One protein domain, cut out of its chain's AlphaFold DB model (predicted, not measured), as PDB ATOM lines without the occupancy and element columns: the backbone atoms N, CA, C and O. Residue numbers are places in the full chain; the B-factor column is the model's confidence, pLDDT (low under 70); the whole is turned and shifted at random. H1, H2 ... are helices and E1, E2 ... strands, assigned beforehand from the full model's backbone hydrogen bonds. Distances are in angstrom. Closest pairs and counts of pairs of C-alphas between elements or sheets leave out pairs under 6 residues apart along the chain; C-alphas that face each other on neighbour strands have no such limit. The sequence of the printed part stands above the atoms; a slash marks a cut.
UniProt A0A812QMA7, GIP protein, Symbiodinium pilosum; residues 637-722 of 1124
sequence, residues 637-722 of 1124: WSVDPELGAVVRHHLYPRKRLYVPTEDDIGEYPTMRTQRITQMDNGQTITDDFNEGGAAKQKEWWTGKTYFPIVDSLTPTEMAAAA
ATOM      1  N   TRP A 637     207.107 151.710 123.754       86.19
ATOM      2  CA  TRP A 637     206.890 151.362 125.155       86.19
ATOM      3  C   TRP A 637     207.124 149.857 125.361       86.19
ATOM      4  O   TRP A 637     206.853 149.048 124.470       86.19
ATOM      5  N   SER A 638     207.648 149.469 126.521       82.38
ATOM      6  CA  SER A 638     207.742 148.073 126.964       82.38
ATOM      7  C   SER A 638     207.473 147.979 128.460       82.38
ATOM      8  O   SER A 638     207.863 148.874 129.201       82.38
ATOM      9  N   VAL A 639     206.883 146.883 128.923       81.25
ATOM     10  CA  VAL A 639     206.722 146.613 130.358       81.25
ATOM     11  C   VAL A 639     207.864 145.711 130.811       81.25
ATOM     12  O   VAL A 639     208.115 144.695 130.169       81.25
ATOM     13  N   ASP A 640     208.540 146.084 131.894       72.38
ATOM     14  CA  ASP A 640     209.547 145.259 132.560       72.38
ATOM     15  C   ASP A 640     208.920 144.628 133.819       72.38
ATOM     16  O   ASP A 640     208.697 145.329 134.816       72.38
ATOM     17  N   PRO A 641     208.574 143.324 133.783       68.19
ATOM     18  CA  PRO A 641     207.924 142.651 134.903       68.19
ATOM     19  C   PRO A 641     208.843 142.471 136.114       68.19
ATOM     20  O   PRO A 641     208.341 142.366 137.230       68.19
ATOM     21  N   GLU A 642     210.164 142.426 135.910       60.12
ATOM     22  CA  GLU A 642     211.144 142.213 136.982       60.12
ATOM     23  C   GLU A 642     211.371 143.499 137.779       60.12
ATOM     24  O   GLU A 642     211.466 143.461 139.006       60.12
ATOM     25  N   LEU A 643     211.387 144.646 137.094       63.41
ATOM     26  CA  LEU A 643     211.499 145.968 137.721       63.41
ATOM     27  C   LEU A 643     210.153 146.562 138.157       63.41
ATOM     28  O   LEU A 643     210.133 147.607 138.809       63.41
ATOM     29  N   GLY A 644     209.027 145.945 137.785       73.94
ATOM     30  CA  GLY A 644     207.692 146.476 138.070       73.94
ATOM     31  C   GLY A 644     207.473 147.874 137.473       73.94
ATOM     32  O   GLY A 644     206.872 148.738 138.120       73.94
ATOM     33  N   ALA A 645     207.999 148.111 136.267       80.69
ATOM     34  CA  ALA A 645     208.042 149.426 135.629       80.69
ATOM     35  C   ALA A 645     207.609 149.382 134.157       80.69
ATOM     36  O   ALA A 645     207.837 148.404 133.443       80.69
ATOM     37  N   VAL A 646     207.019 150.479 133.679       85.31
ATOM     38  CA  VAL A 646     206.822 150.733 132.247       85.31
ATOM     39  C   VAL A 646     208.015 151.540 131.739       85.31
ATOM     40  O   VAL A 646     208.400 152.545 132.335       85.31
ATOM     41  N   VAL A 647     208.616 151.103 130.636       86.75
ATOM     42  CA  VAL A 647     209.838 151.674 130.066       86.75
ATOM     43  C   VAL A 647     209.540 152.288 128.705       86.75
ATOM     44  O   VAL A 647     209.039 151.620 127.799       86.75
ATOM     45  N   ARG A 648     209.891 153.563 128.542       87.44
ATOM     46  CA  ARG A 648     209.910 154.261 127.255       87.44
ATOM     47  C   ARG A 648     211.308 154.182 126.659       87.44
ATOM     48  O   ARG A 648     212.263 154.651 127.274       87.44
ATOM     49  N   HIS A 649     211.428 153.641 125.451       85.94
ATOM     50  CA  HIS A 649     212.688 153.616 124.703       85.94
ATOM     51  C   HIS A 649     212.757 154.824 123.774       85.94
ATOM     52  O   HIS A 649     211.859 155.044 122.960       85.94
ATOM     53  N   HIS A 650     213.816 155.617 123.916       85.88
ATOM     54  CA  HIS A 650     214.024 156.884 123.229       85.88
ATOM     55  C   HIS A 650     215.076 156.749 122.130       85.88
ATOM     56  O   HIS A 650     216.265 156.953 122.373       85.88
ATOM     57  N   LEU A 651     214.619 156.455 120.917       80.06
ATOM     58  CA  LEU A 651     215.463 156.275 119.737       80.06
ATOM     59  C   LEU A 651     215.695 157.596 118.997       80.06
ATOM     60  O   LEU A 651     216.766 157.816 118.437       80.06
ATOM     61  N   TYR A 652     214.728 158.515 119.052       78.19
ATOM     62  CA  TYR A 652     214.924 159.872 118.544       78.19
ATOM     63  C   TYR A 652     215.679 160.749 119.553       78.19
ATOM     64  O   TYR A 652     215.254 160.823 120.714       78.19
ATOM     65  N   PRO A 653     216.739 161.469 119.130       82.25
ATOM     66  CA  PRO A 653     217.447 162.406 119.993       82.25
ATOM     67  C   PRO A 653     216.537 163.536 120.485       82.25
ATOM     68  O   PRO A 653     215.813 164.157 119.704       82.25
ATOM     69  N   ARG A 654     216.612 163.874 121.778       82.38
ATOM     70  CA  ARG A 654     215.805 164.941 122.405       82.38
ATOM     71  C   ARG A 654     216.675 165.926 123.165       82.38
ATOM     72  O   ARG A 654     217.736 165.581 123.662       82.38
ATOM     73  N   LYS A 655     216.191 167.160 123.314       81.31
ATOM     74  CA  LYS A 655     216.781 168.165 124.224       81.31
ATOM     75  C   LYS A 655     216.051 168.287 125.556       81.31
ATOM     76  O   LYS A 655     216.477 169.061 126.401       81.31
ATOM     77  N   ARG A 656     214.923 167.605 125.738       82.75
ATOM     78  CA  ARG A 656     214.085 167.692 126.941       82.75
ATOM     79  C   ARG A 656     213.801 166.293 127.457       82.75
ATOM     80  O   ARG A 656     213.697 165.377 126.645       82.75
ATOM     81  N   LEU A 657     213.695 166.155 128.775       84.50
ATOM     82  CA  LEU A 657     213.243 164.919 129.414       84.50
ATOM     83  C   LEU A 657     211.797 164.609 129.007       84.50
ATOM     84  O   LEU A 657     210.994 165.529 128.832       84.50
ATOM     85  N   TYR A 658     211.488 163.326 128.816       85.81
ATOM     86  CA  TYR A 658     210.193 162.891 128.298       85.81
ATOM     87  C   TYR A 658     209.087 163.025 129.343       85.81
ATOM     88  O   TYR A 658     209.207 162.490 130.443       85.81
ATOM     89  N   VAL A 659     208.010 163.724 128.988       84.56
ATOM     90  CA  VAL A 659     206.799 163.858 129.806       84.56
ATOM     91  C   VAL A 659     205.679 163.094 129.086       84.56
ATOM     92  O   VAL A 659     205.453 163.408 127.914       84.56
ATOM     93  N   PRO A 660     205.026 162.109 129.733       82.94
ATOM     94  CA  PRO A 660     203.908 161.369 129.140       82.94
ATOM     95  C   PRO A 660     202.770 162.295 128.688       82.94
ATOM     96  O   PRO A 660     202.479 163.295 129.348       82.94
ATOM     97  N   THR A 661     202.139 161.982 127.557       82.06
ATOM     98  CA  THR A 661     200.945 162.691 127.061       82.06
ATOM     99  C   THR A 661     199.668 162.182 127.745       82.06
ATOM    100  O   THR A 661     199.685 161.160 128.428       82.06
ATOM    101  N   GLU A 662     198.536 162.873 127.558       77.44
ATOM    102  CA  GLU A 662     197.234 162.397 128.063       77.44
ATOM    103  C   GLU A 662     196.860 161.013 127.494       77.44
ATOM    104  O   GLU A 662     196.293 160.192 128.212       77.44
ATOM    105  N   ASP A 663     197.258 160.725 126.249       77.69
ATOM    106  CA  ASP A 663     197.065 159.419 125.611       77.69
ATOM    107  C   ASP A 663     197.964 158.332 126.236       77.69
ATOM    108  O   ASP A 663     197.486 157.232 126.510       77.69
ATOM    109  N   ASP A 664     199.234 158.645 126.544       81.56
ATOM    110  CA  ASP A 664     200.158 157.709 127.212       81.56
ATOM    111  C   ASP A 664     199.654 157.319 128.616       81.56
ATOM    112  O   ASP A 664     199.748 156.162 129.030       81.56
ATOM    113  N   ILE A 665     199.099 158.291 129.352       79.19
ATOM    114  CA  ILE A 665     198.500 158.078 130.680       79.19
ATOM    115  C   ILE A 665     197.221 157.232 130.558       79.19
ATOM    116  O   ILE A 665     196.927 156.427 131.443       79.19
ATOM    117  N   GLY A 666     196.476 157.379 129.459       74.62
ATOM    118  CA  GLY A 666     195.328 156.534 129.139       74.62
ATOM    119  C   GLY A 666     195.708 155.080 128.833       74.62
ATOM    120  O   GLY A 666     194.999 154.168 129.253       74.62
ATOM    121  N   GLU A 667     196.828 154.855 128.138       80.06
ATOM    122  CA  GLU A 667     197.337 153.516 127.797       80.06
ATOM    123  C   GLU A 667     197.929 152.788 129.017       80.06
ATOM    124  O   GLU A 667     197.744 151.578 129.169       80.06
ATOM    125  N   TYR A 668     198.566 153.525 129.935       81.19
ATOM    126  CA  TYR A 668     199.164 152.986 131.162       81.19
ATOM    127  C   TYR A 668     198.643 153.713 132.421       81.19
ATOM    128  O   TYR A 668     199.385 154.471 133.051       81.19
ATOM    129  N   PRO A 669     197.399 153.446 132.874       75.44
ATOM    130  CA  PRO A 669     196.762 154.184 133.977       75.44
ATOM    131  C   PRO A 669     197.450 154.023 135.336       75.44
ATOM    132  O   PRO A 669     197.211 154.791 136.263       75.44
ATOM    133  N   THR A 670     198.266 152.979 135.481       77.62
ATOM    134  CA  THR A 670     199.008 152.655 136.704       77.62
ATOM    135  C   THR A 670     200.404 153.288 136.739       77.62
ATOM    136  O   THR A 670     201.145 153.075 137.700       77.62
ATOM    137  N   MET A 671     200.769 154.063 135.710       79.44
ATOM    138  CA  MET A 671     202.030 154.793 135.616       79.44
ATOM    139  C   MET A 671     202.078 155.937 136.633       79.44
ATOM    140  O   MET A 671     201.180 156.775 136.701       79.44
ATOM    141  N   ARG A 672     203.149 155.983 137.425       78.25
ATOM    142  CA  ARG A 672     203.353 157.014 138.452       78.25
ATOM    143  C   ARG A 672     204.167 158.196 137.934       78.25
ATOM    144  O   ARG A 672     204.767 158.142 136.866       78.25
ATOM    145  N   THR A 673     204.190 159.265 138.728       79.88
ATOM    146  CA  THR A 673     204.765 160.573 138.369       79.88
ATOM    147  C   THR A 673     206.284 160.647 138.530       79.88
ATOM    148  O   THR A 673     206.956 161.450 137.884       79.88
ATOM    149  N   GLN A 674     206.847 159.759 139.350       81.00
ATOM    150  CA  GLN A 674     208.290 159.584 139.472       81.00
ATOM    151  C   GLN A 674     208.850 158.896 138.225       81.00
ATOM    152  O   GLN A 674     208.308 157.890 137.775       81.00
ATOM    153  N   ARG A 675     209.951 159.413 137.678       84.00
ATOM    154  CA  ARG A 675     210.641 158.823 136.526       84.00
ATOM    155  C   ARG A 675     212.142 158.714 136.761       84.00
ATOM    156  O   ARG A 675     212.742 159.532 137.457       84.00
ATOM    157  N   ILE A 676     212.754 157.732 136.106       84.62
ATOM    158  CA  ILE A 676     214.211 157.582 136.026       84.62
ATOM    159  C   ILE A 676     214.591 157.601 134.551       84.62
ATOM    160  O   ILE A 676     214.200 156.712 133.803       84.62
ATOM    161  N   THR A 677     215.327 158.617 134.112       85.44
ATOM    162  CA  THR A 677     215.822 158.725 132.735       85.44
ATOM    163  C   THR A 677     217.297 158.369 132.684       85.44
ATOM    164  O   THR A 677     218.124 159.076 133.254       85.44
ATOM    165  N   GLN A 678     217.615 157.297 131.970       83.94
ATOM    166  CA  GLN A 678     218.967 156.844 131.692       83.94
ATOM    167  C   GLN A 678     219.332 157.219 130.256       83.94
ATOM    168  O   GLN A 678     218.682 156.786 129.305       83.94
ATOM    169  N   MET A 679     220.359 158.046 130.099       83.44
ATOM    170  CA  MET A 679     220.873 158.477 128.802       83.44
ATOM    171  C   MET A 679     222.025 157.572 128.355       83.44
ATOM    172  O   MET A 679     222.798 157.088 129.180       83.44
ATOM    173  N   ASP A 680     222.204 157.403 127.044       77.44
ATOM    174  CA  ASP A 680     223.266 156.543 126.488       77.44
ATOM    175  C   ASP A 680     224.690 157.026 126.820       77.44
ATOM    176  O   ASP A 680     225.639 156.246 126.804       77.44
ATOM    177  N   ASN A 681     224.854 158.305 127.169       72.31
ATOM    178  CA  ASN A 681     226.125 158.862 127.645       72.31
ATOM    179  C   ASN A 681     226.463 158.465 129.102       72.31
ATOM    180  O   ASN A 681     227.464 158.937 129.642       72.31
ATOM    181  N   GLY A 682     225.638 157.622 129.734       65.12
ATOM    182  CA  GLY A 682     225.810 157.135 131.102       65.12
ATOM    183  C   GLY A 682     225.224 158.050 132.180       65.12
ATOM    184  O   GLY A 682     225.381 157.761 133.363       65.12
ATOM    185  N   GLN A 683     224.559 159.151 131.815       78.12
ATOM    186  CA  GLN A 683     223.915 160.040 132.779       78.12
ATOM    187  C   GLN A 683     222.525 159.518 133.171       78.12
ATOM    188  O   GLN A 683     221.651 159.361 132.318       78.12
ATOM    189  N   THR A 684     222.299 159.336 134.472       80.69
ATOM    190  CA  THR A 684     220.999 158.942 135.035       80.69
ATOM    191  C   THR A 684     220.396 160.101 135.828       80.69
ATOM    192  O   THR A 684     221.070 160.718 136.653       80.69
ATOM    193  N   ILE A 685     219.128 160.423 135.566       81.81
ATOM    194  CA  ILE A 685     218.380 161.492 136.240       81.81
ATOM    195  C   ILE A 685     217.106 160.903 136.834       81.81
ATOM    196  O   ILE A 685     216.321 160.288 136.117       81.81
ATOM    197  N   THR A 686     216.893 161.148 138.122       82.38
ATOM    198  CA  THR A 686     215.679 160.770 138.848       82.38
ATOM    199  C   THR A 686     214.937 162.034 139.251       82.38
ATOM    200  O   THR A 686     215.490 162.866 139.973       82.38
ATOM    201  N   ASP A 687     213.700 162.188 138.790       79.75
ATOM    202  CA  ASP A 687     212.858 163.347 139.082       79.75
ATOM    203  C   ASP A 687     211.363 163.003 138.998       79.75
ATOM    204  O   ASP A 687     210.979 161.973 138.446       79.75
ATOM    205  N   ASP A 688     210.503 163.849 139.566       79.38
ATOM    206  CA  ASP A 688     209.053 163.762 139.367       79.38
ATOM    207  C   ASP A 688     208.666 164.665 138.192       79.38
ATOM    208  O   ASP A 688     208.980 165.859 138.191       79.38
ATOM    209  N   PHE A 689     207.996 164.122 137.171       76.88
ATOM    210  CA  PHE A 689     207.672 164.906 135.980       76.88
ATOM    211  C   PHE A 689     206.603 165.985 136.217       76.88
ATOM    212  O   PHE A 689     206.482 166.883 135.380       76.88
ATOM    213  N   ASN A 690     205.866 165.941 137.334       73.88
ATOM    214  CA  ASN A 690     204.935 166.998 137.736       73.88
ATOM    215  C   ASN A 690     205.646 168.182 138.406       73.88
ATOM    216  O   ASN A 690     205.194 169.318 138.275       73.88
ATOM    217  N   GLU A 691     206.757 167.935 139.104       66.06
ATOM    218  CA  GLU A 691     207.534 168.974 139.798       66.06
ATOM    219  C   GLU A 691     208.689 169.510 138.929       66.06
ATOM    220  O   GLU A 691     209.033 170.693 138.978       66.06
ATOM    221  N   GLY A 692     209.257 168.652 138.077       57.56
ATOM    222  CA  GLY A 692     210.372 168.914 137.166       57.56
ATOM    223  C   GLY A 692     209.925 169.052 135.710       57.56
ATOM    224  O   GLY A 692     210.227 168.213 134.855       57.56
ATOM    225  N   GLY A 693     209.204 170.127 135.390       53.72
ATOM    226  CA  GLY A 693     208.773 170.400 134.016       53.72
ATOM    227  C   GLY A 693     209.950 170.506 133.030       53.72
ATOM    228  O   GLY A 693     210.867 171.296 133.232       53.72
ATOM    229  N   ALA A 694     209.899 169.727 131.940       55.69
ATOM    230  CA  ALA A 694     210.660 169.869 130.686       55.69
ATOM    231  C   ALA A 694     212.104 170.425 130.785       55.69
ATOM    232  O   ALA A 694     212.499 171.268 129.965       55.69
ATOM    233  N   ALA A 695     212.901 169.954 131.752       63.41
ATOM    234  CA  ALA A 695     214.279 170.397 131.932       63.41
ATOM    235  C   ALA A 695     215.073 170.204 130.627       63.41
ATOM    236  O   ALA A 695     215.134 169.106 130.061       63.41
ATOM    237  N   LYS A 696     215.625 171.304 130.099       70.81
ATOM    238  CA  LYS A 696     216.335 171.317 128.818       70.81
ATOM    239  C   LYS A 696     217.785 170.896 129.034       70.81
ATOM    240  O   LYS A 696     218.555 171.628 129.652       70.81
ATOM    241  N   GLN A 697     218.155 169.752 128.476       79.00
ATOM    242  CA  GLN A 697     219.529 169.279 128.435       79.00
ATOM    243  C   GLN A 697     220.356 170.133 127.470       79.00
ATOM    244  O   GLN A 697     219.853 170.643 126.459       79.00
ATOM    245  N   LYS A 698     221.635 170.332 127.807       73.69
ATOM    246  CA  LYS A 698     222.572 171.091 126.960       73.69
ATOM    247  C   LYS A 698     222.819 170.375 125.631       73.69
ATOM    248  O   LYS A 698     222.907 171.031 124.594       73.69
ATOM    249  N   GLU A 699     222.858 169.050 125.674       76.94
ATOM    250  CA  GLU A 699     223.133 168.177 124.537       76.94
ATOM    251  C   GLU A 699     221.892 167.366 124.151       76.94
ATOM    252  O   GLU A 699     220.929 167.254 124.916       76.94
ATOM    253  N   TRP A 700     221.885 166.867 122.915       81.81
ATOM    254  CA  TRP A 700     220.863 165.933 122.456       81.81
ATOM    255  C   TRP A 700     221.138 164.556 123.060       81.81
ATOM    256  O   TRP A 700     222.282 164.115 123.044       81.81
ATOM    257  N   TRP A 701     220.103 163.884 123.559       84.81
ATOM    258  CA  TRP A 701     220.235 162.579 124.203       84.81
ATOM    259  C   TRP A 701     219.224 161.560 123.658       84.81
ATOM    260  O   TRP A 701     218.115 161.925 123.256       84.81
ATOM    261  N   THR A 702     219.632 160.294 123.670       87.06
ATOM    262  CA  THR A 702     218.839 159.069 123.461       87.06
ATOM    263  C   THR A 702     219.005 158.173 124.692       87.06
ATOM    264  O   THR A 702     219.897 158.423 125.512       87.06
ATOM    265  N   GLY A 703     218.122 157.192 124.881       88.06
ATOM    266  CA  GLY A 703     218.194 156.298 126.042       88.06
ATOM    267  C   GLY A 703     216.847 155.720 126.465       88.06
ATOM    268  O   GLY A 703     215.996 155.430 125.625       88.06
ATOM    269  N   LYS A 704     216.629 155.542 127.770       89.44
ATOM    270  CA  LYS A 704     215.413 154.929 128.330       89.44
ATOM    271  C   LYS A 704     214.866 155.743 129.496       89.44
ATOM    272  O   LYS A 704     215.637 156.243 130.310       89.44
ATOM    273  N   THR A 705     213.545 155.830 129.612       88.81
ATOM    274  CA  THR A 705     212.882 156.391 130.797       88.81
ATOM    275  C   THR A 705     211.980 155.344 131.438       88.81
ATOM    276  O   THR A 705     211.111 154.777 130.780       88.81
ATOM    277  N   TYR A 706     212.192 155.095 132.724       86.12
ATOM    278  CA  TYR A 706     211.479 154.119 133.537       86.12
ATOM    279  C   TYR A 706     210.429 154.825 134.397       86.12
ATOM    280  O   TYR A 706     210.746 155.810 135.067       86.12
ATOM    281  N   PHE A 707     209.208 154.291 134.405       86.81
ATOM    282  CA  PHE A 707     208.094 154.746 135.233       86.81
ATOM    283  C   PHE A 707     207.607 153.596 136.132       86.81
ATOM    284  O   PHE A 707     207.195 152.555 135.612       86.81
ATOM    285  N   PRO A 708     207.648 153.737 137.466       80.38
ATOM    286  CA  PRO A 708     207.280 152.676 138.391       80.38
ATOM    287  C   PRO A 708     205.762 152.472 138.457       80.38
ATOM    288  O   PRO A 708     204.983 153.420 138.331       80.38
ATOM    289  N   ILE A 709     205.352 151.225 138.708       77.81
ATOM    290  CA  ILE A 709     203.944 150.813 138.829       77.81
ATOM    291  C   ILE A 709     203.565 150.533 140.306       77.81
ATOM    292  O   ILE A 709     202.404 150.675 140.692       77.81
ATOM    293  N   VAL A 710     204.536 150.215 141.176       69.62
ATOM    294  CA  VAL A 710     204.343 149.813 142.594       69.62
ATOM    295  C   VAL A 710     205.109 150.701 143.592       69.62
ATOM    296  O   VAL A 710     206.129 151.283 143.248       69.62
ATOM    297  N   ASP A 711     204.611 150.798 144.837       56.84
ATOM    298  CA  ASP A 711     205.147 151.650 145.930       56.84
ATOM    299  C   ASP A 711     206.479 151.170 146.545       56.84
ATOM    300  O   ASP A 711     207.112 151.911 147.292       56.84
ATOM    301  N   SER A 712     206.893 149.925 146.304       52.59
ATOM    302  CA  SER A 712     207.896 149.248 147.140       52.59
ATOM    303  C   SER A 712     209.353 149.408 146.705       52.59
ATOM    304  O   SER A 712     210.218 148.840 147.362       52.59
ATOM    305  N   LEU A 713     209.641 150.121 145.614       54.78
ATOM    306  CA  LEU A 713     211.003 150.278 145.097       54.78
ATOM    307  C   LEU A 713     211.460 151.723 145.256       54.78
ATOM    308  O   LEU A 713     210.886 152.645 144.676       54.78
ATOM    309  N   THR A 714     212.505 151.931 146.052       56.66
ATOM    310  CA  THR A 714     213.126 153.250 146.173       56.66
ATOM    311  C   THR A 714     213.847 153.609 144.866       56.66
ATOM    312  O   THR A 714     214.390 152.726 144.194       56.66
ATOM    313  N   PRO A 715     213.933 154.898 144.485       54.69
ATOM    314  CA  PRO A 715     214.625 155.295 143.255       54.69
ATOM    315  C   PRO A 715     216.098 154.850 143.199       54.69
ATOM    316  O   PRO A 715     216.660 154.667 142.120       54.69
ATOM    317  N   THR A 716     216.709 154.634 144.366       52.03
ATOM    318  CA  THR A 716     218.067 154.109 144.541       52.03
ATOM    319  C   THR A 716     218.174 152.621 144.182       52.03
ATOM    320  O   THR A 716     219.156 152.214 143.567       52.03
ATOM    321  N   GLU A 717     217.165 151.808 144.513       54.66
ATOM    322  CA  GLU A 717     217.117 150.374 144.180       54.66
ATOM    323  C   GLU A 717     216.882 150.149 142.682       54.66
ATOM    324  O   GLU A 717     217.492 149.267 142.083       54.66
ATOM    325  N   MET A 718     216.076 151.003 142.046       54.41
ATOM    326  CA  MET A 718     215.843 150.950 140.599       54.41
ATOM    327  C   MET A 718     217.067 151.392 139.783       54.41
ATOM    328  O   MET A 718     217.375 150.775 138.765       54.41
ATOM    329  N   ALA A 719     217.799 152.420 140.231       53.00
ATOM    330  CA  ALA A 719     219.053 152.832 139.596       53.00
ATOM    331  C   ALA A 719     220.133 151.737 139.702       53.00
ATOM    332  O   ALA A 719     220.819 151.447 138.722       53.00
ATOM    333  N   ALA A 720     220.223 151.062 140.854       51.84
ATOM    334  CA  ALA A 720     221.134 149.935 141.056       51.84
ATOM    335  C   ALA A 720     220.769 148.708 140.198       51.84
ATOM    336  O   ALA A 720     221.663 148.038 139.682       51.84
ATOM    337  N   ALA A 721     219.477 148.431 139.996       49.97
ATOM    338  CA  ALA A 721     219.013 147.348 139.126       49.97
ATOM    339  C   ALA A 721     219.177 147.661 137.622       49.97
ATOM    340  O   ALA A 721     219.369 146.749 136.822       49.97
ATOM    341  N   ALA A 722     219.169 148.943 137.233       48.41
ATOM    342  CA  ALA A 722     219.439 149.386 135.863       48.41
ATOM    343  C   ALA A 722     220.945 149.405 135.508       48.41
ATOM    344  O   ALA A 722     221.310 149.161 134.356       48.41
TER     345      ALA A 722
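This is residues 637 to 722 of the 1124 residues of the protein "GIP protein" of Symbiodinium pilosum (UniProt A0A812QMA7). A single twisted antiparallel sheet of five strands makes the body, with the short helix H2 over one face and the small helix H1 off the sheet in the connection between E2 and E3. The two long inner strands, E2 and E5, run side by side and bend sharply near one end. The printed part has 86 residues, in the order E1, E2, H1, E3, E4, E5, H2; the sheet's order is E1, E2, E5, E3, E4, and the class is mixed. It is compact, with a radius of gyration of the C-alphas of 12.2 A, and spans 33 by 30 by 24 A.

E1, residues 637 to 640, begins at C-alpha 637 (206.890, 151.362, 125.155). E2, residues 645 to 656, is 21.1 A long and bends by 110 degrees at residue 653. H1 is residues 662 to 667, E3 residues 674 to 679 and E4 residues 684 to 688. E5, residues 696 to 708, is 22.8 A long and bends by 130 degrees at residue 699. H2, residues 715 to 722, ends at C-alpha 722 (219.439, 149.386, 135.863).

E1 and E2 form a hairpin, with N 638 and O 647 2.9 A apart. E2 and E5 are antiparallel at 171 degrees, with N 648 and O 705 at 2.8 A. E5 and E3 have N 678 and O 704 at 2.8 A. The hairpin E3 and E4 has N 677 and O 685 at 2.8 A. E2, H1 and E3 form a split strand-helix-strand unit, two strands running the same way with E5 between them, and its crossover is right-handed. H1 is not on the sheet. H2 is on it at a height of 8.7 A, over E3; its closest C-alphas to E4 are those of Pro 715 and Thr 686, 7.1 A. In H1 and H2 every O i to N i+4 pair is within hydrogen-bond range.

The C-alphas farthest apart, of Glu 699 and Ser 712, are 33.2 A apart. The printed part has no cut, and no link is long. Mean pLDDT of the printed part is 75.1; residues 641 to 643, 682, 691 to 695 and 710 to 722 are under 70.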